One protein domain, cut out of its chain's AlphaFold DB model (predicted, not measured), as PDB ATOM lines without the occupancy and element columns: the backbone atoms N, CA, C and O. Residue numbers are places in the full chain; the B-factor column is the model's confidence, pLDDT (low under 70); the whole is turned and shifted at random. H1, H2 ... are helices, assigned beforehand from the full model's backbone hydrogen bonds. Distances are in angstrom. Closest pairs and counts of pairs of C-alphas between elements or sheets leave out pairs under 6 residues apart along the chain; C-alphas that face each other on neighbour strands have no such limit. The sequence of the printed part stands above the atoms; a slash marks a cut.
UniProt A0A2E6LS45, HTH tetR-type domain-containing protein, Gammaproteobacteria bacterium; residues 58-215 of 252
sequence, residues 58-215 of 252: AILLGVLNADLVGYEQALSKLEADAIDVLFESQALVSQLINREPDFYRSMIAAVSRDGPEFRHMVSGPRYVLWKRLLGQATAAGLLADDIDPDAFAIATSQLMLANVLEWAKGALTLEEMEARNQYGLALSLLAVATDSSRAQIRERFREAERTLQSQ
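Overview. This is residues 58 to 215 of the 252 residues of the protein "HTH tetR-type domain-containing protein" of Gammaproteobacteria bacterium (UniProt A0A2E6LS45). Three long helices, H6, H7 and H8, run back and forth side by side in a row, with H2 packed along H7. H5 bridges H2 and H6 in this all-helix domain, H1 packs on H2 with residues 71 to 75 alone and on H3 with residues 58 to 61 alone, and H3 stands at a steep angle to H6, packed on its residues 165 to 168. The printed part has 158 residues with eight named helices, H1 to H8 in chain order, and no named strand. It is compact and rounded, with a radius of gyration of the C-alphas of 15.3 A and spans of 43 by 33 by 28 A.

Along the chain. Find C-alpha 149 at (212.553, 158.307, 248.140); from there H6, the longest helix, runs 27.9 A to residue 168. H7, residues 174 to 192, covers 27.5 A, and H8, residues 198 to 215, 25.3 A, ending at (183.674, 149.045, 247.412). Look back to H1, residues 58 to 76, 27.0 A, and H2, residues 82 to 99, 25.8 A. H3 is residues 101 to 111, H4 116 to 123, and H5 125 to 139, 21.1 A.

Arrangement. H6 and H7 form a helical hairpin at 16 degrees, closest at C-alphas 160 and 181, 5.6 A. H7 and H8 form another at 28 degrees, closest at C-alphas 179 and 212, 4.8 A. H2 touches H7 at C-alphas 94 and 178, 6.4 A, opposite ways at 16 degrees. H6, with residues 149 to 157 alone, touches H5 at a steep tilt of 49 degrees, closest at C-alphas 153 and 131, 6.2 A. With residues 165 to 168 alone it touches H3, C-alphas 168 and 105 being closest at 4.6 A; with 154 to 161 alone it touches H4, C-alphas 157 and 122 being closest at 6.0 A. H1, with residues 71 to 75 alone, touches H2 at 51 degrees, closest at C-alphas 75 and 89, 6.8 A. H6 and H8 are apart. Every O i to N i+4 pair is within hydrogen-bond range in H3, H5, H6 and H8, against 12 of 15 in H1, 13 of 14 in H2, 2 of 4 in H4 and 13 of 15 in H7.

Size, cuts and confidence. The two C-alphas farthest apart, of Ile 59 and Asp 195, are 44.2 A apart. The printed part has no cut and no long link. Look at residues 114 to 115 for pLDDT under 70; the mean of the printed part is 91.9.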
ATOM      1  N   ALA A  58     201.978 159.945 273.505       90.94
ATOM      2  CA  ALA A  58     203.249 159.279 273.240       90.94
ATOM      3  C   ALA A  58     203.257 157.811 273.700       90.94
ATOM      4  O   ALA A  58     203.877 156.968 273.052       90.94
ATOM      5  N   ILE A  59     202.537 157.479 274.778       93.00
ATOM      6  CA  ILE A  59     202.324 156.086 275.206       93.00
ATOM      7  C   ILE A  59     201.488 155.337 274.167       93.00
ATOM      8  O   ILE A  59     201.878 154.252 273.748       93.00
ATOM      9  N   LEU A  60     200.381 155.921 273.704       91.56
ATOM     10  CA  LEU A  60     199.515 155.307 272.689       91.56
ATOM     11  C   LEU A  60     200.232 155.127 271.342       91.56
ATOM     12  O   LEU A  60     200.139 154.066 270.730       91.56
ATOM     13  N   LEU A  61     201.022 156.116 270.913       90.62
ATOM     14  CA  LEU A  61     201.917 155.976 269.764       90.62
ATOM     15  C   LEU A  61     202.964 154.875 270.001       90.62
ATOM     16  O   LEU A  61     203.304 154.133 269.084       90.62
ATOM     17  N   GLY A  62     203.461 154.739 271.232       92.19
ATOM     18  CA  GLY A  62     204.332 153.640 271.639       92.19
ATOM     19  C   GLY A  62     203.676 152.269 271.466       92.19
ATOM     20  O   GLY A  62     204.316 151.369 270.933       92.19
ATOM     21  N   VAL A  63     202.396 152.127 271.829       92.19
ATOM     22  CA  VAL A  63     201.620 150.893 271.606       92.19
ATOM     23  C   VAL A  63     201.510 150.598 270.108       92.19
ATOM     24  O   VAL A  63     201.851 149.499 269.680       92.19
ATOM     25  N   LEU A  64     201.151 151.600 269.299       89.56
ATOM     26  CA  LEU A  64     201.134 151.491 267.834       89.56
ATOM     27  C   LEU A  64     202.492 151.086 267.245       89.56
ATOM     28  O   LEU A  64     202.543 150.427 266.209       89.56
ATOM     29  N   ASN A  65     203.596 151.543 267.831       89.94
ATOM     30  CA  ASN A  65     204.940 151.222 267.358       89.94
ATOM     31  C   ASN A  65     205.389 149.823 267.794       89.94
ATOM     32  O   ASN A  65     206.159 149.199 267.073       89.94
ATOM     33  N   ALA A  66     204.896 149.307 268.922       89.94
ATOM     34  CA  ALA A  66     205.172 147.936 269.346       89.94
ATOM     35  C   ALA A  66     204.599 146.910 268.348       89.94
ATOM     36  O   ALA A  66     205.249 145.909 268.050       89.94
ATOM     37  N   ASP A  67     203.438 147.206 267.754       89.69
ATOM     38  CA  ASP A  67     202.826 146.354 266.724       89.69
ATOM     39  C   ASP A  67     203.654 146.290 265.431       89.69
ATOM     40  O   ASP A  67     203.571 145.313 264.681       89.69
ATOM     41  N   LEU A  68     204.498 147.301 265.186       88.44
ATOM     42  CA  LEU A  68     205.353 147.354 264.002       88.44
ATOM     43  C   LEU A  68     206.355 146.197 263.970       88.44
ATOM     44  O   LEU A  68     206.650 145.690 262.897       88.44
ATOM     45  N   VAL A  69     206.834 145.730 265.126       86.69
ATOM     46  CA  VAL A  69     207.803 144.624 265.195       86.69
ATOM     47  C   VAL A  69     207.197 143.333 264.642       86.69
ATOM     48  O   VAL A  69     207.812 142.655 263.820       86.69
ATOM     49  N   GLY A  70     205.972 142.997 265.056       89.12
ATOM     50  CA  GLY A  70     205.267 141.818 264.545       89.12
ATOM     51  C   GLY A  70     204.925 141.949 263.059       89.12
ATOM     52  O   GLY A  70     205.015 140.979 262.308       89.12
ATOM     53  N   TYR A  71     204.593 143.163 262.626       91.25
ATOM     54  CA  TYR A  71     204.348 143.484 261.224       91.25
ATOM     55  C   TYR A  71     205.603 143.329 260.350       91.25
ATOM     56  O   TYR A  71     205.554 142.676 259.310       91.25
ATOM     57  N   GLU A  72     206.753 143.844 260.787       91.44
ATOM     58  CA  GLU A  72     208.033 143.681 260.088       91.44
ATOM     59  C   GLU A  72     208.448 142.212 259.989       91.44
ATOM     60  O   GLU A  72     208.922 141.769 258.941       91.44
ATOM     61  N   GLN A  73     208.221 141.434 261.050       91.56
ATOM     62  CA  GLN A  73     208.450 139.991 261.024       91.56
ATOM     63  C   GLN A  73     207.542 139.286 260.014       91.56
ATOM     64  O   GLN A  73     208.011 138.394 259.310       91.56
ATOM     65  N   ALA A  74     206.265 139.670 259.923       92.81
ATOM     66  CA  ALA A  74     205.348 139.119 258.927       92.81
ATOM     67  C   ALA A  74     205.815 139.441 257.500       92.81
ATOM     68  O   ALA A  74     205.902 138.533 256.679       92.81
ATOM     69  N   LEU A  75     206.218 140.689 257.241       93.19
ATOM     70  CA  LEU A  75     206.773 141.107 255.950       93.19
ATOM     71  C   LEU A  75     208.038 140.336 255.574       93.19
ATOM     72  O   LEU A  75     208.178 139.901 254.438       93.19
ATOM     73  N   SER A  76     208.954 140.133 256.525       90.94
ATOM     74  CA  SER A  76     210.222 139.431 256.271       90.94
ATOM     75  C   SER A  76     210.063 137.959 255.875       90.94
ATOM     76  O   SER A  76     211.010 137.361 255.375       90.94
ATOM     77  N   LYS A  77     208.887 137.373 256.125       93.50
ATOM     78  CA  LYS A  77     208.559 135.981 255.790       93.50
ATOM     79  C   LYS A  77     207.878 135.840 254.431       93.50
ATOM     80  O   LYS A  77     207.601 134.712 254.032       93.50
ATOM     81  N   LEU A  78     207.556 136.945 253.760       94.06
ATOM     82  CA  LEU A  78     206.955 136.896 252.434       94.06
ATOM     83  C   LEU A  78     207.992 136.415 251.419       94.06
ATOM     84  O   LEU A  78     209.063 137.005 251.277       94.06
ATOM     85  N   GLU A  79     207.648 135.360 250.692       93.44
ATOM     86  CA  GLU A  79     208.392 134.905 249.520       93.44
ATOM     87  C   GLU A  79     207.840 135.627 248.286       93.44
ATOM     88  O   GLU A  79     207.025 135.088 247.541       93.44
ATOM     89  N   ALA A  80     208.227 136.892 248.125       93.75
ATOM     90  CA  ALA A  80     207.724 137.776 247.079       93.75
ATOM     91  C   ALA A  80     208.805 138.768 246.624       93.75
ATOM     92  O   ALA A  80     209.763 139.039 247.355       93.75
ATOM     93  N   ASP A  81     208.659 139.320 245.418       95.12
ATOM     94  CA  ASP A  81     209.525 140.409 244.963       95.12
ATOM     95  C   ASP A  81     209.204 141.734 245.682       95.12
ATOM     96  O   ASP A  81     208.210 141.863 246.399       95.12
ATOM     97  N   ALA A  82     210.059 142.745 245.508       95.94
ATOM     98  CA  ALA A  82     209.926 144.000 246.243       95.94
ATOM     99  C   ALA A  82     208.666 144.813 245.878       95.94
ATOM    100  O   ALA A  82     208.202 145.589 246.713       95.94
ATOM    101  N   ILE A  83     208.103 144.649 244.675       96.75
ATOM    102  CA  ILE A  83     206.827 145.273 244.298       96.75
ATOM    103  C   ILE A  83     205.686 144.584 245.034       96.75
ATOM    104  O   ILE A  83     204.880 145.259 245.675       96.75
ATOM    105  N   ASP A  84     205.642 143.257 245.000       96.75
ATOM    106  CA  ASP A  84     204.614 142.499 245.709       96.75
ATOM    107  C   ASP A  84     204.681 142.743 247.223       96.75
ATOM    108  O   ASP A  84     203.651 142.992 247.844       96.75
ATOM    109  N   VAL A  85     205.879 142.822 247.816       96.88
ATOM    110  CA  VAL A  85     206.045 143.188 249.234       96.88
ATOM    111  C   VAL A  85     205.425 144.556 249.554       96.88
ATOM    112  O   VAL A  85     204.825 144.704 250.619       96.88
ATOM    113  N   LEU A  86     205.521 145.556 248.666       95.69
ATOM    114  CA  LEU A  86     204.889 146.868 248.881       95.69
ATOM    115  C   LEU A  86     203.356 146.761 248.929       95.69
ATOM    116  O   LEU A  86     202.740 147.386 249.795       95.69
ATOM    117  N   PHE A  87     202.737 145.955 248.064       96.75
ATOM    118  CA  PHE A  87     201.283 145.731 248.057       96.75
ATOM    119  C   PHE A  87     200.809 144.868 249.238       96.75
ATOM    120  O   PHE A  87     199.841 145.223 249.920       96.75
ATOM    121  N   GLU A  88     201.526 143.785 249.542       95.75
ATOM    122  CA  GLU A  88     201.242 142.890 250.674       95.75
ATOM    123  C   GLU A  88     201.373 143.606 252.019       95.75
ATOM    124  O   GLU A  88     200.636 143.327 252.966       95.75
ATOM    125  N   SER A  89     202.257 144.602 252.104       93.31
ATOM    126  CA  SER A  89     202.362 145.465 253.279       93.31
ATOM    127  C   SER A  89     201.026 146.130 253.633       93.31
ATOM    128  O   SER A  89     200.605 146.112 254.791       93.31
ATOM    129  N   GLN A  90     200.284 146.616 252.637       91.00
ATOM    130  CA  GLN A  90     198.995 147.265 252.867       91.00
ATOM    131  C   GLN A  90     197.927 146.254 253.295       91.00
ATOM    132  O   GLN A  90     197.183 146.516 254.243       91.00
ATOM    133  N   ALA A  91     197.908 145.072 252.674       93.12
ATOM    134  CA  ALA A  91     197.002 143.991 253.054       93.12
ATOM    135  C   ALA A  91     197.252 143.524 254.502       93.12
ATOM    136  O   ALA A  91     196.316 143.329 255.280       93.12
ATOM    137  N   LEU A  92     198.518 143.415 254.913       93.06
ATOM    138  CA  LEU A  92     198.894 143.049 256.280       93.06
ATOM    139  C   LEU A  92     198.449 144.093 257.315       93.06
ATOM    140  O   LEU A  92     198.030 143.713 258.413       93.06
ATOM    141  N   VAL A  93     198.494 145.390 256.987       90.88
ATOM    142  CA  VAL A  93     197.950 146.446 257.860       90.88
ATOM    143  C   VAL A  93     196.441 146.274 258.035       90.88
ATOM    144  O   VAL A  93     195.959 146.296 259.170       90.88
ATOM    145  N   SER A  94     195.697 146.044 256.951       92.75
ATOM    146  CA  SER A  94     194.254 145.792 257.028       92.75
ATOM    147  C   SER A  94     193.929 144.553 257.858       92.75
ATOM    148  O   SER A  94     193.065 144.610 258.732       92.75
ATOM    149  N   GLN A  95     194.665 143.453 257.676       92.44
ATOM    150  CA  GLN A  95     194.500 142.240 258.482       92.44
ATOM    151  C   GLN A  95     194.780 142.488 259.968       92.44
ATOM    152  O   GLN A  95     194.059 141.977 260.826       92.44
ATOM    153  N   LEU A  96     195.818 143.267 260.286       91.69
ATOM    154  CA  LEU A  96     196.141 143.645 261.658       91.69
ATOM    155  C   LEU A  96     194.997 144.447 262.289       91.69
ATOM    156  O   LEU A  96     194.588 144.136 263.407       91.69
ATOM    157  N   ILE A  97     194.466 145.432 261.561       93.38
ATOM    158  CA  ILE A  97     193.338 146.254 262.004       93.38
ATOM    159  C   ILE A  97     192.080 145.400 262.204       93.38
ATOM    160  O   ILE A  97     191.405 145.537 263.223       93.38
ATOM    161  N   ASN A  98     191.797 144.480 261.278       94.00
ATOM    162  CA  ASN A  98     190.607 143.628 261.305       94.00
ATOM    163  C   ASN A  98     190.530 142.720 262.541       94.00
ATOM    164  O   ASN A  98     189.445 142.317 262.950       94.00
ATOM    165  N   ARG A  99     191.673 142.392 263.159       93.25
ATOM    166  CA  ARG A  99     191.694 141.586 264.390       93.25
ATOM    167  C   ARG A  99     191.068 142.315 265.575       93.25
ATOM    168  O   ARG A  99     190.489 141.660 266.435       93.25
ATOM    169  N   GLU A 100     191.207 143.640 265.643       92.50
ATOM    170  CA  GLU A 100     190.744 144.454 266.774       92.50
ATOM    171  C   GLU A 100     190.291 145.861 266.319       92.50
ATOM    172  O   GLU A 100     190.893 146.867 266.710       92.50
ATOM    173  N   PRO A 101     189.244 145.981 265.481       92.50
ATOM    174  CA  PRO A 101     188.906 147.240 264.815       92.50
ATOM    175  C   PRO A 101     188.578 148.367 265.803       92.50
ATOM    176  O   PRO A 101     189.083 149.477 265.649       92.50
ATOM    177  N   ASP A 102     187.804 148.092 266.854       90.38
ATOM    178  CA  ASP A 102     187.412 149.105 267.847       90.38
ATOM    179  C   ASP A 102     188.600 149.617 268.671       90.38
ATOM    180  O   ASP A 102     188.671 150.805 269.011       90.38
ATOM    181  N   PHE A 103     189.576 148.743 268.931       91.00
ATOM    182  CA  PHE A 103     190.830 149.108 269.583       91.00
ATOM    183  C   PHE A 103     191.629 150.081 268.710       91.00
ATOM    184  O   PHE A 103     192.005 151.157 269.182       91.00
ATOM    185  N   TYR A 104     191.838 149.763 267.425       91.94
ATOM    186  CA  TYR A 104     192.560 150.658 266.515       91.94
ATOM    187  C   TYR A 104     191.805 151.964 266.268       91.94
ATOM    188  O   TYR A 104     192.438 153.017 266.269       91.94
ATOM    189  N   ARG A 105     190.472 151.939 266.139       91.12
ATOM    190  CA  ARG A 105     189.637 153.151 266.038       91.12
ATOM    191  C   ARG A 105     189.861 154.079 267.226       91.12
ATOM    192  O   ARG A 105     190.223 155.238 267.037       91.12
ATOM    193  N   SER A 106     189.703 153.549 268.439       88.44
ATOM    194  CA  SER A 106     189.867 154.314 269.680       88.44
ATOM    195  C   SER A 106     191.292 154.853 269.818       88.44
ATOM    196  O   SER A 106     191.499 156.008 270.184       88.44
ATOM    197  N   MET A 107     192.291 154.041 269.468       88.88
ATOM    198  CA  MET A 107     193.698 154.425 269.532       88.88
ATOM    199  C   MET A 107     194.058 155.513 268.512       88.88
ATOM    200  O   MET A 107     194.686 156.503 268.883       88.88
ATOM    201  N   ILE A 108     193.626 155.382 267.255       89.62
ATOM    202  CA  ILE A 108     193.842 156.395 266.211       89.62
ATOM    203  C   ILE A 108     193.130 157.695 266.583       89.62
ATOM    204  O   ILE A 108     193.734 158.765 266.497       89.62
ATOM    205  N   ALA A 109     191.883 157.622 267.057       87.19
ATOM    206  CA  ALA A 109     191.144 158.792 267.520       87.19
ATOM    207  C   ALA A 109     191.859 159.497 268.683       87.19
ATOM    208  O   ALA A 109     191.933 160.723 268.708       87.19
ATOM    209  N   ALA A 110     192.421 158.745 269.631       84.88
ATOM    210  CA  ALA A 110     193.137 159.303 270.772       84.88
ATOM    211  C   ALA A 110     194.495 159.926 270.395       84.88
ATOM    212  O   ALA A 110     194.838 160.981 270.925       84.88
ATOM    213  N   VAL A 111     195.250 159.317 269.475       85.06
ATOM    214  CA  VAL A 111     196.534 159.863 268.983       85.06
ATOM    215  C   VAL A 111     196.324 161.094 268.093       85.06
ATOM    216  O   VAL A 111     197.168 161.986 268.076       85.06
ATOM    217  N   SER A 112     195.193 161.174 267.389       81.00
ATOM    218  CA  SER A 112     194.898 162.261 266.441       81.00
ATOM    219  C   SER A 112     194.301 163.520 267.079       81.00
ATOM    220  O   SER A 112     194.094 164.508 266.379       81.00
ATOM    221  N   ARG A 113     194.011 163.514 268.389       75.25
ATOM    222  CA  ARG A 113     193.592 164.713 269.134       75.25
ATOM    223  C   ARG A 113     194.819 165.588 269.406       75.25
ATOM    224  O   ARG A 113     195.467 165.398 270.428       75.25
ATOM    225  N   ASP A 114     195.124 166.469 268.452       63.31
ATOM    226  CA  ASP A 114     196.103 167.569 268.472       63.31
ATOM    227  C   ASP A 114     197.383 167.347 269.303       63.31
ATOM    228  O   ASP A 114     197.401 167.431 270.529       63.31
ATOM    229  N   GLY A 115     198.506 167.145 268.609       68.44
ATOM    230  CA  GLY A 115     199.833 167.039 269.216       68.44
ATOM    231  C   GLY A 115     200.914 166.685 268.188       68.44
ATOM    232  O   GLY A 115     200.595 166.225 267.087       68.44
ATOM    233  N   PRO A 116     202.208 166.892 268.500       74.62
ATOM    234  CA  PRO A 116     203.305 166.473 267.624       74.62
ATOM    235  C   PRO A 116     203.292 164.961 267.335       74.62
ATOM    236  O   PRO A 116     203.765 164.534 266.284       74.62
ATOM    237  N   GLU A 117     202.707 164.150 268.219       81.62
ATOM    238  CA  GLU A 117     202.582 162.696 268.091       81.62
ATOM    239  C   GLU A 117     201.779 162.267 266.862       81.62
ATOM    240  O   GLU A 117     202.108 161.251 266.248       81.62
ATOM    241  N   PHE A 118     200.795 163.067 266.443       77.00
ATOM    242  CA  PHE A 118     200.053 162.827 265.208       77.00
ATOM    243  C   PHE A 118     200.980 162.839 263.984       77.00
ATOM    244  O   PHE A 118     200.919 161.948 263.139       77.00
ATOM    245  N   ARG A 119     201.924 163.793 263.920       74.75
ATOM    246  CA  ARG A 119     202.904 163.866 262.821       74.75
ATOM    247  C   ARG A 119     203.819 162.641 262.794       74.75
ATOM    248  O   ARG A 119     204.244 162.216 261.719       74.75
ATOM    249  N   HIS A 120     204.095 162.032 263.946       80.56
ATOM    250  CA  HIS A 120     204.916 160.822 264.035       80.56
ATOM    251  C   HIS A 120     204.225 159.560 263.500       80.56
ATOM    252  O   HIS A 120     204.916 158.575 263.237       80.56
ATOM    253  N   MET A 121     202.905 159.578 263.259       76.56
ATOM    254  CA  MET A 121     202.227 158.473 262.565       76.56
ATOM    255  C   MET A 121     202.768 158.262 261.143       76.56
ATOM    256  O   MET A 121     202.772 157.129 260.669       76.56
ATOM    257  N   VAL A 122     203.280 159.322 260.503       73.62
ATOM    258  CA  VAL A 122     203.848 159.288 259.140       73.62
ATOM    259  C   VAL A 122     205.348 159.576 259.071       73.62
ATOM    260  O   VAL A 122     205.940 159.369 258.023       73.62
ATOM    261  N   SER A 123     205.980 160.037 260.156       76.12
ATOM    262  CA  SER A 123     207.415 160.405 260.187       76.12
ATOM    263  C   SER A 123     208.262 159.596 261.184       76.12
ATOM    264  O   SER A 123     209.456 159.842 261.328       76.12
ATOM    265  N   GLY A 124     207.660 158.628 261.883       83.12
ATOM    266  CA  GLY A 124     208.329 157.773 262.869       83.12
ATOM    267  C   GLY A 124     208.840 156.433 262.303       83.12
ATOM    268  O   GLY A 124     209.208 156.344 261.135       83.12
ATOM    269  N   PRO A 125     208.827 155.345 263.096       86.75
ATOM    270  CA  PRO A 125     209.318 154.026 262.666       86.75
ATOM    271  C   PRO A 125     208.706 153.503 261.351       86.75
ATOM    272  O   PRO A 125     209.397 152.883 260.547       86.75
ATOM    273  N   ARG A 126     207.434 153.829 261.079       86.50
ATOM    274  CA  ARG A 126     206.742 153.487 259.821       86.50
ATOM    275  C   ARG A 126     207.407 154.101 258.589       86.50
ATOM    276  O   ARG A 126     207.515 153.434 257.569       86.50
ATOM    277  N   TYR A 127     207.887 155.338 258.698       89.00
ATOM    278  CA  TYR A 127     208.616 156.008 257.623       89.00
ATOM    279  C   TYR A 127     209.933 155.295 257.316       89.00
ATOM    280  O   TYR A 127     210.246 155.054 256.155       89.00
ATOM    281  N   VAL A 128     210.675 154.900 258.354       90.94
ATOM    282  CA  VAL A 128     211.939 154.162 258.196       90.94
ATOM    283  C   VAL A 128     211.698 152.831 257.486       90.94
ATOM    284  O   VAL A 128     212.430 152.486 256.557       90.94
ATOM    285  N   LEU A 129     210.643 152.112 257.876       90.06
ATOM    286  CA  LEU A 129     210.228 150.888 257.203       90.06
ATOM    287  C   LEU A 129     209.875 151.142 255.734       90.06
ATOM    288  O   LEU A 129     210.382 150.449 254.856       90.06
ATOM    289  N   TRP A 130     209.049 152.151 255.459       90.31
ATOM    290  CA  TRP A 130     208.608 152.463 254.102       90.31
ATOM    291  C   TRP A 130     209.773 152.857 253.190       90.31
ATOM    292  O   TRP A 130     209.928 152.296 252.106       90.31
ATOM    293  N   LYS A 131     210.672 153.720 253.675       91.88
ATOM    294  CA  LYS A 131     211.912 154.086 252.981       91.88
ATOM    295  C   LYS A 131     212.774 152.861 252.672       91.88
ATOM    296  O   LYS A 131     213.324 152.758 251.578       91.88
ATOM    297  N   ARG A 132     212.880 151.913 253.610       93.00
ATOM    298  CA  ARG A 132     213.626 150.663 253.401       93.00
ATOM    299  C   ARG A 132     213.013 149.812 252.288       93.00
ATOM    300  O   ARG A 132     213.765 149.316 251.456       93.00
ATOM    301  N   LEU A 133     211.690 149.642 252.268       93.69
ATOM    302  CA  LEU A 133     211.004 148.861 251.229       93.69
ATOM    303  C   LEU A 133     211.171 149.499 249.842       93.69
ATOM    304  O   LEU A 133     211.511 148.807 248.885       93.69
ATOM    305  N   LEU A 134     211.027 150.824 249.746       93.75
ATOM    306  CA  LEU A 134     211.270 151.565 248.504       93.75
ATOM    307  C   LEU A 134     212.721 151.411 248.035       93.75
ATOM    308  O   LEU A 134     212.958 151.072 246.881       93.75
ATOM    309  N   GLY A 135     213.689 151.558 248.944       94.25
ATOM    310  CA  GLY A 135     215.104 151.367 248.629       94.25
ATOM    311  C   GLY A 135     215.432 149.954 248.137       94.25
ATOM    312  O   GLY A 135     216.261 149.801 247.244       94.25
ATOM    313  N   GLN A 136     214.763 148.921 248.663       94.50
ATOM    314  CA  GLN A 136     214.902 147.544 248.174       94.50
ATOM    315  C   GLN A 136     214.373 147.392 246.741       94.50
ATOM    316  O   GLN A 136     215.028 146.756 245.918       94.50
ATOM    317  N   ALA A 137     213.232 148.008 246.422       95.94
ATOM    318  CA  ALA A 137     212.664 147.971 245.077       95.94
ATOM    319  C   ALA A 137     213.504 148.769 244.058       95.94
ATOM    320  O   ALA A 137     213.727 148.293 242.944       95.94
ATOM    321  N   THR A 138     214.044 149.929 244.446       96.31
ATOM    322  CA  THR A 138     214.989 150.699 243.617       96.31
ATOM    323  C   THR A 138     216.291 149.927 243.394       96.31
ATOM    324  O   THR A 138     216.737 149.794 242.258       96.31
ATOM    325  N   ALA A 139     216.879 149.333 244.440       95.44
ATOM    326  CA  ALA A 139     218.107 148.538 244.321       95.44
ATOM    327  C   ALA A 139     217.936 147.287 243.437       95.44
ATOM    328  O   ALA A 139     218.897 146.835 242.817       95.44
ATOM    329  N   ALA A 140     216.719 146.744 243.357       96.25
ATOM    330  CA  ALA A 140     216.361 145.653 242.453       96.25
ATOM    331  C   ALA A 140     216.083 146.112 241.002       96.25
ATOM    332  O   ALA A 140     215.764 145.282 240.153       96.25
ATOM    333  N   GLY A 141     216.175 147.414 240.703       96.62
ATOM    334  CA  GLY A 141     215.875 147.978 239.383       96.62
ATOM    335  C   GLY A 141     214.387 147.942 239.017       96.62
ATOM    336  O   GLY A 141     214.041 147.987 237.834       96.62
ATOM    337  N   LEU A 142     213.505 147.815 240.014       97.38
ATOM    338  CA  LEU A 142     212.050 147.760 239.834       97.38
ATOM    339  C   LEU A 142     211.421 149.154 239.916       97.38
ATOM    340  O   LEU A 142     210.400 149.401 239.281       97.38
ATOM    341  N   LEU A 143     212.027 150.077 240.660       97.00
ATOM    342  CA  LEU A 143     211.636 151.488 240.698       97.00
ATOM    343  C   LEU A 143     212.783 152.359 240.187       97.00
ATOM    344  O   LEU A 143     213.950 152.012 240.368       97.00
ATOM    345  N   ALA A 144     212.439 153.474 239.550       95.25
ATOM    346  CA  ALA A 144     213.394 154.468 239.090       95.25
ATOM    347  C   ALA A 144     214.153 155.086 240.279       95.25
ATOM    348  O   ALA A 144     213.626 155.188 241.391       95.25
ATOM    349  N   ASP A 145     215.405 155.467 240.044       94.12
ATOM    350  CA  ASP A 145     216.315 156.055 241.032       94.12
ATOM    351  C   ASP A 145     216.443 157.583 240.898       94.12
ATOM    352  O   ASP A 145     217.194 158.212 241.643       94.12
ATOM    353  N   ASP A 146     215.679 158.191 239.988       91.56
ATOM    354  CA  ASP A 146     215.649 159.631 239.711       91.56
ATOM    355  C   ASP A 146     214.634 160.406 240.570       91.56
ATOM    356  O   ASP A 146     214.455 161.615 240.405       91.56
ATOM    357  N   ILE A 147     213.996 159.724 241.524       87.25
ATOM    358  CA  ILE A 147     213.026 160.293 242.461       87.25
ATOM    359  C   ILE A 147     213.588 160.260 243.877       87.25
ATOM    360  O   ILE A 147     214.172 159.270 244.312       87.25
ATOM    361  N   ASP A 148     213.348 161.335 244.628       88.94
ATOM    362  CA  ASP A 148     213.661 161.377 246.053       88.94
ATOM    363  C   ASP A 148     212.761 160.384 246.828       88.94
ATOM    364  O   ASP A 148     211.539 160.593 246.914       88.94
ATOM    365  N   PRO A 149     213.329 159.313 247.421       85.31
ATOM    366  CA  PRO A 149     212.553 158.307 248.140       85.31
ATOM    367  C   PRO A 149     211.872 158.869 249.392       85.31
ATOM    368  O   PRO A 149     210.837 158.343 249.803       85.31
ATOM    369  N   ASP A 150     212.410 159.934 249.992       88.44
ATOM    370  CA  ASP A 150     211.832 160.558 251.180       88.44
ATOM    371  C   ASP A 150     210.569 161.342 250.812       88.44
ATOM    372  O   ASP A 150     209.527 161.190 251.456       88.44
ATOM    373  N   ALA A 151     210.624 162.111 249.722       89.25
ATOM    374  CA  ALA A 151     209.467 162.833 249.201       89.25
ATOM    375  C   ALA A 151     208.335 161.874 248.801       89.25
ATOM    376  O   ALA A 151     207.178 162.088 249.179       89.25
ATOM    377  N   PHE A 152     208.674 160.785 248.100       90.75
ATOM    378  CA  PHE A 152     207.711 159.747 247.731       90.75
ATOM    379  C   PHE A 152     207.088 159.103 248.976       90.75
ATOM    380  O   PHE A 152     205.864 159.037 249.106       90.75
ATOM    381  N   ALA A 153     207.920 158.687 249.937       89.75
ATOM    382  CA  ALA A 153     207.460 158.049 251.163       89.75
ATOM    383  C   ALA A 153     206.493 158.935 251.957       89.75
ATOM    384  O   ALA A 153     205.462 158.446 252.426       89.75
ATOM    385  N   ILE A 154     206.800 160.228 252.089       88.25
ATOM    386  CA  ILE A 154     205.962 161.198 252.801       88.25
ATOM    387  C   ILE A 154     204.613 161.368 252.097       88.25
ATOM    388  O   ILE A 154     203.575 161.236 252.748       88.25
ATOM    389  N   ALA A 155     204.614 161.625 250.786       90.56
ATOM    390  CA  ALA A 155     203.391 161.882 250.027       90.56
ATOM    391  C   ALA A 155     202.444 160.671 250.040       90.56
ATOM    392  O   ALA A 155     201.257 160.801 250.352       90.56
ATOM    393  N   THR A 156     202.970 159.471 249.783       91.06
ATOM    394  CA  THR A 156     202.171 158.240 249.798       91.06
ATOM    395  C   THR A 156     201.665 157.909 251.206       91.06
ATOM    396  O   THR A 156     200.498 157.550 251.369       91.06
ATOM    397  N   SER A 157     202.486 158.104 252.246       89.88
ATOM    398  CA  SER A 157     202.058 157.880 253.639       89.88
ATOM    399  C   SER A 157     200.954 158.847 254.073       89.88
ATOM    400  O   SER A 157     200.067 158.464 254.832       89.88
ATOM    401  N   GLN A 158     200.975 160.094 253.590       90.31
ATOM    402  CA  GLN A 158     199.918 161.074 253.859       90.31
ATOM    403  C   GLN A 158     198.589 160.679 253.211       90.31
ATOM    404  O   GLN A 158     197.551 160.765 253.871       90.31
ATOM    405  N   LEU A 159     198.619 160.196 251.963       92.62
ATOM    406  CA  LEU A 159     197.436 159.664 251.283       92.62
ATOM    407  C   LEU A 159     196.811 158.521 252.093       92.62
ATOM    408  O   LEU A 159     195.612 158.526 252.360       92.62
ATOM    409  N   MET A 160     197.630 157.564 252.533       91.81
ATOM    410  CA  MET A 160     197.156 156.415 253.310       91.81
ATOM    411  C   MET A 160     196.638 156.825 254.693       91.81
ATOM    412  O   MET A 160     195.599 156.334 255.137       91.81
ATOM    413  N   LEU A 161     197.320 157.755 255.373       91.25
ATOM    414  CA  LEU A 161     196.879 158.266 256.670       91.25
ATOM    415  C   LEU A 161     195.493 158.917 256.571       91.25
ATOM    416  O   LEU A 161     194.670 158.700 257.458       91.25
ATOM    417  N   ALA A 162     195.212 159.673 255.506       93.69
ATOM    418  CA  ALA A 162     193.893 160.273 255.302       93.69
ATOM    419  C   ALA A 162     192.783 159.205 255.299       93.69
ATOM    420  O   ALA A 162     191.808 159.331 256.044       93.69
ATOM    421  N   ASN A 163     192.985 158.101 254.572       95.56
ATOM    422  CA  ASN A 163     192.040 156.982 254.536       95.56
ATOM    423  C   ASN A 163     191.893 156.303 255.909       95.56
ATOM    424  O   ASN A 163     190.779 156.008 256.337       95.56
ATOM    425  N   VAL A 164     192.995 156.096 256.640       93.31
ATOM    426  CA  VAL A 164     192.970 155.514 257.997       93.31
ATOM    427  C   VAL A 164     192.189 156.396 258.976       93.31
ATOM    428  O   VAL A 164     191.461 155.887 259.829       93.31
ATOM    429  N   LEU A 165     192.299 157.721 258.857       92.50
ATOM    430  CA  LEU A 165     191.563 158.663 259.701       92.50
ATOM    431  C   LEU A 165     190.073 158.703 259.365       92.50
ATOM    432  O   LEU A 165     189.248 158.741 260.278       92.50
ATOM    433  N   GLU A 166     189.716 158.690 258.081       93.31
ATOM    434  CA  GLU A 166     188.320 158.574 257.651       93.31
ATOM    435  C   GLU A 166     187.706 157.256 258.130       93.31
ATOM    436  O   GLU A 166     186.618 157.255 258.713       93.31
ATOM    437  N   TRP A 167     188.437 156.147 257.981       94.56
ATOM    438  CA  TRP A 167     188.041 154.862 258.540       94.56
ATOM    439  C   TRP A 167     187.832 154.967 260.042       94.56
ATOM    440  O   TRP A 167     186.744 154.628 260.494       94.56
ATOM    441  N   ALA A 168     188.792 155.496 260.807       92.19
ATOM    442  CA  ALA A 168     188.701 155.597 262.264       92.19
ATOM    443  C   ALA A 168     187.476 156.405 262.729       92.19
ATOM    444  O   ALA A 168     186.827 156.025 263.704       92.19
ATOM    445  N   LYS A 169     187.107 157.454 261.982       90.56
ATOM    446  CA  LYS A 169     185.903 158.279 262.202       90.56
ATOM    447  C   LYS A 169     184.592 157.599 261.786       90.56
ATOM    448  O   LYS A 169     183.524 158.147 262.030       90.56
ATOM    449  N   GLY A 170     184.663 156.425 261.161       89.88
ATOM    450  CA  GLY A 170     183.501 155.663 260.696       89.88
ATOM    451  C   GLY A 170     183.004 156.066 259.308       89.88
ATOM    452  O   GLY A 170     181.951 155.592 258.894       89.88
ATOM    453  N   ALA A 171     183.747 156.907 258.583       88.94
ATOM    454  CA  ALA A 171     183.371 157.350 257.242       88.94
ATOM    455  C   ALA A 171     183.648 156.291 256.160       88.94
ATOM    456  O   ALA A 171     182.994 156.310 255.121       88.94
ATOM    457  N   LEU A 172     184.575 155.360 256.417       92.56
ATOM    458  CA  LEU A 172     184.908 154.242 255.528       92.56
ATOM    459  C   LEU A 172     184.716 152.898 256.233       92.56
ATOM    460  O   LEU A 172     184.975 152.768 257.438       92.56
ATOM    461  N   THR A 173     184.331 151.876 255.463       92.56
ATOM    462  CA  THR A 173     184.533 150.481 255.880       92.56
ATOM    463  C   THR A 173     186.017 150.122 255.796       92.56
ATOM    464  O   THR A 173     186.813 150.860 255.209       92.56
ATOM    465  N   LEU A 174     186.416 149.009 256.418       93.81
ATOM    466  CA  LEU A 174     187.813 148.578 256.362       93.81
ATOM    467  C   LEU A 174     188.210 148.190 254.927       93.81
ATOM    468  O   LEU A 174     189.296 148.531 254.473       93.81
ATOM    469  N   GLU A 175     187.288 147.564 254.201       94.31
ATOM    470  CA  GLU A 175     187.456 147.128 252.816       94.31
ATOM    471  C   GLU A 175     187.588 148.321 251.862       94.31
ATOM    472  O   GLU A 175     188.426 148.306 250.963       94.31
ATOM    473  N   GLU A 176     186.798 149.384 252.061       94.88
ATOM    474  CA  GLU A 176     186.926 150.600 251.255       94.88
ATOM    475  C   GLU A 176     188.242 151.329 251.553       94.88
ATOM    476  O   GLU A 176     188.912 151.791 250.628       94.88
ATOM    477  N   MET A 177     188.650 151.399 252.825       96.12
ATOM    478  CA  MET A 177     189.944 151.965 253.216       96.12
ATOM    479  C   MET A 177     191.105 151.211 252.552       96.12
ATOM    480  O   MET A 177     191.994 151.840 251.977       96.12
ATOM    481  N   GLU A 178     191.084 149.878 252.597       96.62
ATOM    482  CA  GLU A 178     192.090 149.041 251.942       96.62
ATOM    483  C   GLU A 178     192.111 149.275 250.431       96.62
ATOM    484  O   GLU A 178     193.170 149.544 249.870       96.62
ATOM    485  N   ALA A 179     190.949 149.259 249.775       97.00
ATOM    486  CA  ALA A 179     190.859 149.469 248.335       97.00
ATOM    487  C   ALA A 179     191.417 150.839 247.906       97.00
ATOM    488  O   ALA A 179     192.127 150.934 246.902       97.00
ATOM    489  N   ARG A 180     191.160 151.896 248.691       97.19
ATOM    490  CA  ARG A 180     191.731 153.235 248.466       97.19
ATOM    491  C   ARG A 180     193.250 153.250 248.630       97.19
ATOM    492  O   ARG A 180     193.935 153.859 247.809       97.19
ATOM    493  N   ASN A 181     193.777 152.574 249.653       97.25
ATOM    494  CA  ASN A 181     195.220 152.475 249.883       97.25
ATOM    495  C   ASN A 181     195.919 151.705 248.757       97.25
ATOM    496  O   ASN A 181     196.934 152.179 248.247       97.25
ATOM    497  N   GLN A 182     195.356 150.572 248.325       98.00
ATOM    498  CA  GLN A 182     195.901 149.770 247.226       98.00
ATOM    499  C   GLN A 182     195.898 150.547 245.902       98.00
ATOM    500  O   GLN A 182     196.903 150.572 245.192       98.00
ATOM    501  N   TYR A 183     194.801 151.248 245.593       98.19
ATOM    502  CA  TYR A 183     194.706 152.074 244.388       98.19
ATOM    503  C   TYR A 183     195.699 153.243 244.415       98.19
ATOM    504  O   TYR A 183     196.443 153.446 243.456       98.19
ATOM    505  N   GLY A 184     195.752 153.985 245.527       97.44
ATOM    506  CA  GLY A 184     196.672 155.110 245.691       97.44
ATOM    507  C   GLY A 184     198.140 154.688 245.613       97.44
ATOM    508  O   GLY A 184     198.946 155.380 244.987       97.44
ATOM    509  N   LEU A 185     198.482 153.527 246.184       97.19
ATOM    510  CA  LEU A 185     199.813 152.940 246.073       97.19
ATOM    511  C   LEU A 185     200.142 152.571 244.624       97.19
ATOM    512  O   LEU A 185     201.178 152.993 244.120       97.19
ATOM    513  N   ALA A 186     199.257 151.843 243.936       98.00
ATOM    514  CA  ALA A 186     199.486 151.436 242.551       98.00
ATOM    515  C   ALA A 186     199.654 152.639 241.615       98.00
ATOM    516  O   ALA A 186     200.574 152.666 240.798       98.00
ATOM    517  N   LEU A 187     198.801 153.657 241.767       97.00
ATOM    518  CA  LEU A 187     198.882 154.897 241.000       97.00
ATOM    519  C   LEU A 187     200.211 155.628 241.247       97.00
ATOM    520  O   LEU A 187     200.844 156.077 240.294       97.00
ATOM    521  N   SER A 188     200.656 155.700 242.506       96.31
ATOM    522  CA  SER A 188     201.937 156.324 242.867       96.31
ATOM    523  C   SER A 188     203.125 155.540 242.300       96.31
ATOM    524  O   SER A 188     204.030 156.129 241.716       96.31
ATOM    525  N   LEU A 189     203.112 154.207 242.414       96.94
ATOM    526  CA  LEU A 189     204.186 153.344 241.915       96.94
ATOM    527  C   LEU A 189     204.280 153.346 240.384       96.94
ATOM    528  O   LEU A 189     205.383 153.270 239.853       96.94
ATOM    529  N   LEU A 190     203.166 153.490 239.654       96.88
ATOM    530  CA  LEU A 190     203.190 153.588 238.186       96.88
ATOM    531  C   LEU A 190     204.023 154.771 237.677       96.88
ATOM    532  O   LEU A 190     204.637 154.655 236.613       96.88
ATOM    533  N   ALA A 191     204.045 155.882 238.420       94.56
ATOM    534  CA  ALA A 191     204.813 157.074 238.066       94.56
ATOM    535  C   ALA A 191     206.328 156.838 238.123       94.56
ATOM    536  O   ALA A 191     207.076 157.509 237.421       94.56
ATOM    537  N   VAL A 192     206.764 155.868 238.930       95.69
ATOM    538  CA  VAL A 192     208.178 155.586 239.214       95.69
ATOM    539  C   VAL A 192     208.586 154.165 238.814       95.69
ATOM    540  O   VAL A 192     209.683 153.717 239.123       95.69
ATOM    541  N   ALA A 193     207.710 153.435 238.124       97.50
ATOM    542  CA  ALA A 193     207.981 152.089 237.642       97.50
ATOM    543  C   ALA A 193     209.026 152.110 236.521       97.50
ATOM    544  O   ALA A 193     208.897 152.883 235.564       97.50
ATOM    545  N   THR A 194     210.005 151.211 236.587       97.88
ATOM    546  CA  THR A 194     210.873 150.897 235.446       97.88
ATOM    547  C   THR A 194     210.138 149.989 234.459       97.88
ATOM    548  O   THR A 194     209.067 149.452 234.749       97.88
ATOM    549  N   ASP A 195     210.712 149.771 233.278       97.81
ATOM    550  CA  ASP A 195     210.102 148.873 232.291       97.81
ATOM    551  C   ASP A 195     210.017 147.415 232.766       97.81
ATOM    552  O   ASP A 195     209.132 146.688 232.318       97.81
ATOM    553  N   SER A 196     210.870 147.000 233.712       97.06
ATOM    554  CA  SER A 196     210.850 145.645 234.272       97.06
ATOM    555  C   SER A 196     209.642 145.392 235.180       97.06
ATOM    556  O   SER A 196     209.114 144.283 235.184       97.06
ATOM    557  N   SER A 197     209.160 146.405 235.908       98.31
ATOM    558  CA  SER A 197     208.046 146.284 236.864       98.31
ATOM    559  C   SER A 197     206.721 146.869 236.360       98.31
ATOM    560  O   SER A 197     205.653 146.573 236.903       98.31
ATOM    561  N   ARG A 198     206.746 147.696 235.303       98.31
ATOM    562  CA  ARG A 198     205.576 148.451 234.820       98.31
ATOM    563  C   ARG A 198     204.368 147.572 234.508       98.31
ATOM    564  O   ARG A 198     203.240 148.002 234.741       98.31
ATOM    565  N   ALA A 199     204.582 146.376 233.959       98.38
ATOM    566  CA  ALA A 199     203.497 145.446 233.645       98.38
ATOM    567  C   ALA A 199     202.807 144.925 234.918       98.38
ATOM    568  O   ALA A 199     201.588 145.048 235.032       98.38
ATOM    569  N   GLN A 200     203.590 144.450 235.891       98.19
ATOM    570  CA  GLN A 200     203.110 143.964 237.190       98.19
ATOM    571  C   GLN A 200     202.345 145.057 237.948       98.19
ATOM    572  O   GLN A 200     201.208 144.857 238.369       98.19
ATOM    573  N   ILE A 201     202.915 146.262 238.054       98.38
ATOM    574  CA  ILE A 201     202.262 147.377 238.758       98.38
ATOM    575  C   ILE A 201     200.971 147.796 238.034       98.38
ATOM    576  O   ILE A 201     199.982 148.141 238.677       98.38
ATOM    577  N   ARG A 202     200.931 147.732 236.696       98.50
ATOM    578  CA  ARG A 202     199.717 148.033 235.919       98.50
ATOM    579  C   ARG A 202     198.610 147.005 236.139       98.50
ATOM    580  O   ARG A 202     197.437 147.377 236.128       98.50
ATOM    581  N   GLU A 203     198.960 145.740 236.323       98.12
ATOM    582  CA  GLU A 203     198.003 144.703 236.699       98.12
ATOM    583  C   GLU A 203     197.409 144.985 238.084       98.12
ATOM    584  O   GLU A 203     196.187 145.103 238.203       98.12
ATOM    585  N   ARG A 204     198.267 145.240 239.082       98.00
ATOM    586  CA  ARG A 204     197.855 145.648 240.438       98.00
ATOM    587  C   ARG A 204     196.974 146.898 240.422       98.00
ATOM    588  O   ARG A 204     195.949 146.936 241.094       98.00
ATOM    589  N   PHE A 205     197.314 147.896 239.605       98.44
ATOM    590  CA  PHE A 205     196.507 149.104 239.413       98.44
ATOM    591  C   PHE A 205     195.093 148.783 238.912       98.44
ATOM    592  O   PHE A 205     194.119 149.253 239.492       98.44
ATOM    593  N   ARG A 206     194.961 147.959 237.864       98.06
ATOM    594  CA  ARG A 206     193.652 147.586 237.294       98.06
ATOM    595  C   ARG A 206     192.814 146.744 238.250       98.06
ATOM    596  O   ARG A 206     191.585 146.816 238.233       98.06
ATOM    597  N   GLU A 207     193.450 145.889 239.038       97.19
ATOM    598  CA  GLU A 207     192.784 145.148 240.106       97.19
ATOM    599  C   GLU A 207     192.280 146.099 241.196       97.19
ATOM    600  O   GLU A 207     191.085 146.112 241.493       97.19
ATOM    601  N   ALA A 208     193.155 146.961 241.716       97.19
ATOM    602  CA  ALA A 208     192.818 147.922 242.758       97.19
ATOM    603  C   ALA A 208     191.734 148.918 242.314       97.19
ATOM    604  O   ALA A 208     190.843 149.234 243.096       97.19
ATOM    605  N   GLU A 209     191.757 149.371 241.058       97.12
ATOM    606  CA  GLU A 209     190.737 150.254 240.485       97.12
ATOM    607  C   GLU A 209     189.354 149.594 240.477       97.12
ATOM    608  O   GLU A 209     188.381 150.182 240.956       97.12
ATOM    609  N   ARG A 210     189.260 148.348 239.999       96.50
ATOM    610  CA  ARG A 210     187.998 147.592 240.002       96.50
ATOM    611  C   ARG A 210     187.482 147.376 241.423       96.50
ATOM    612  O   ARG A 210     186.292 147.582 241.679       96.50
ATOM    613  N   THR A 211     188.367 147.006 242.346       96.31
ATOM    614  CA  THR A 211     188.019 146.802 243.756       96.31
ATOM    615  C   THR A 211     187.536 148.098 244.397       96.31
ATOM    616  O   THR A 211     186.467 148.109 245.003       96.31
ATOM    617  N   LEU A 212     188.249 149.212 244.209       96.12
ATOM    618  CA  LEU A 212     187.853 150.516 244.738       96.12
ATOM    619  C   LEU A 212     186.486 150.944 244.210       96.12
ATOM    620  O   LEU A 212     185.622 151.328 244.996       96.12
ATOM    621  N   GLN A 213     186.250 150.827 242.903       92.56
ATOM    622  CA  GLN A 213     184.950 151.160 242.325       92.56
ATOM    623  C   GLN A 213     183.825 150.294 242.909       92.56
ATOM    624  O   GLN A 213     182.738 150.800 243.192       92.56
ATOM    625  N   SER A 214     184.068 148.997 243.115       92.62
ATOM    626  CA  SER A 214     183.094 148.084 243.726       92.62
ATOM    627  C   SER A 214     182.790 148.443 245.188       92.62
ATOM    628  O   SER A 214     181.617 148.563 245.564       92.62
ATOM    629  N   GLN A 215     183.826 148.685 245.998       93.38
ATOM    630  CA  GLN A 215     183.674 149.045 247.412       93.38
ATOM    631  C   GLN A 215     182.995 150.406 247.575       93.38
ATOM    632  O   GLN A 215     182.042 150.535 248.344       93.38
TER     633      GLN A 215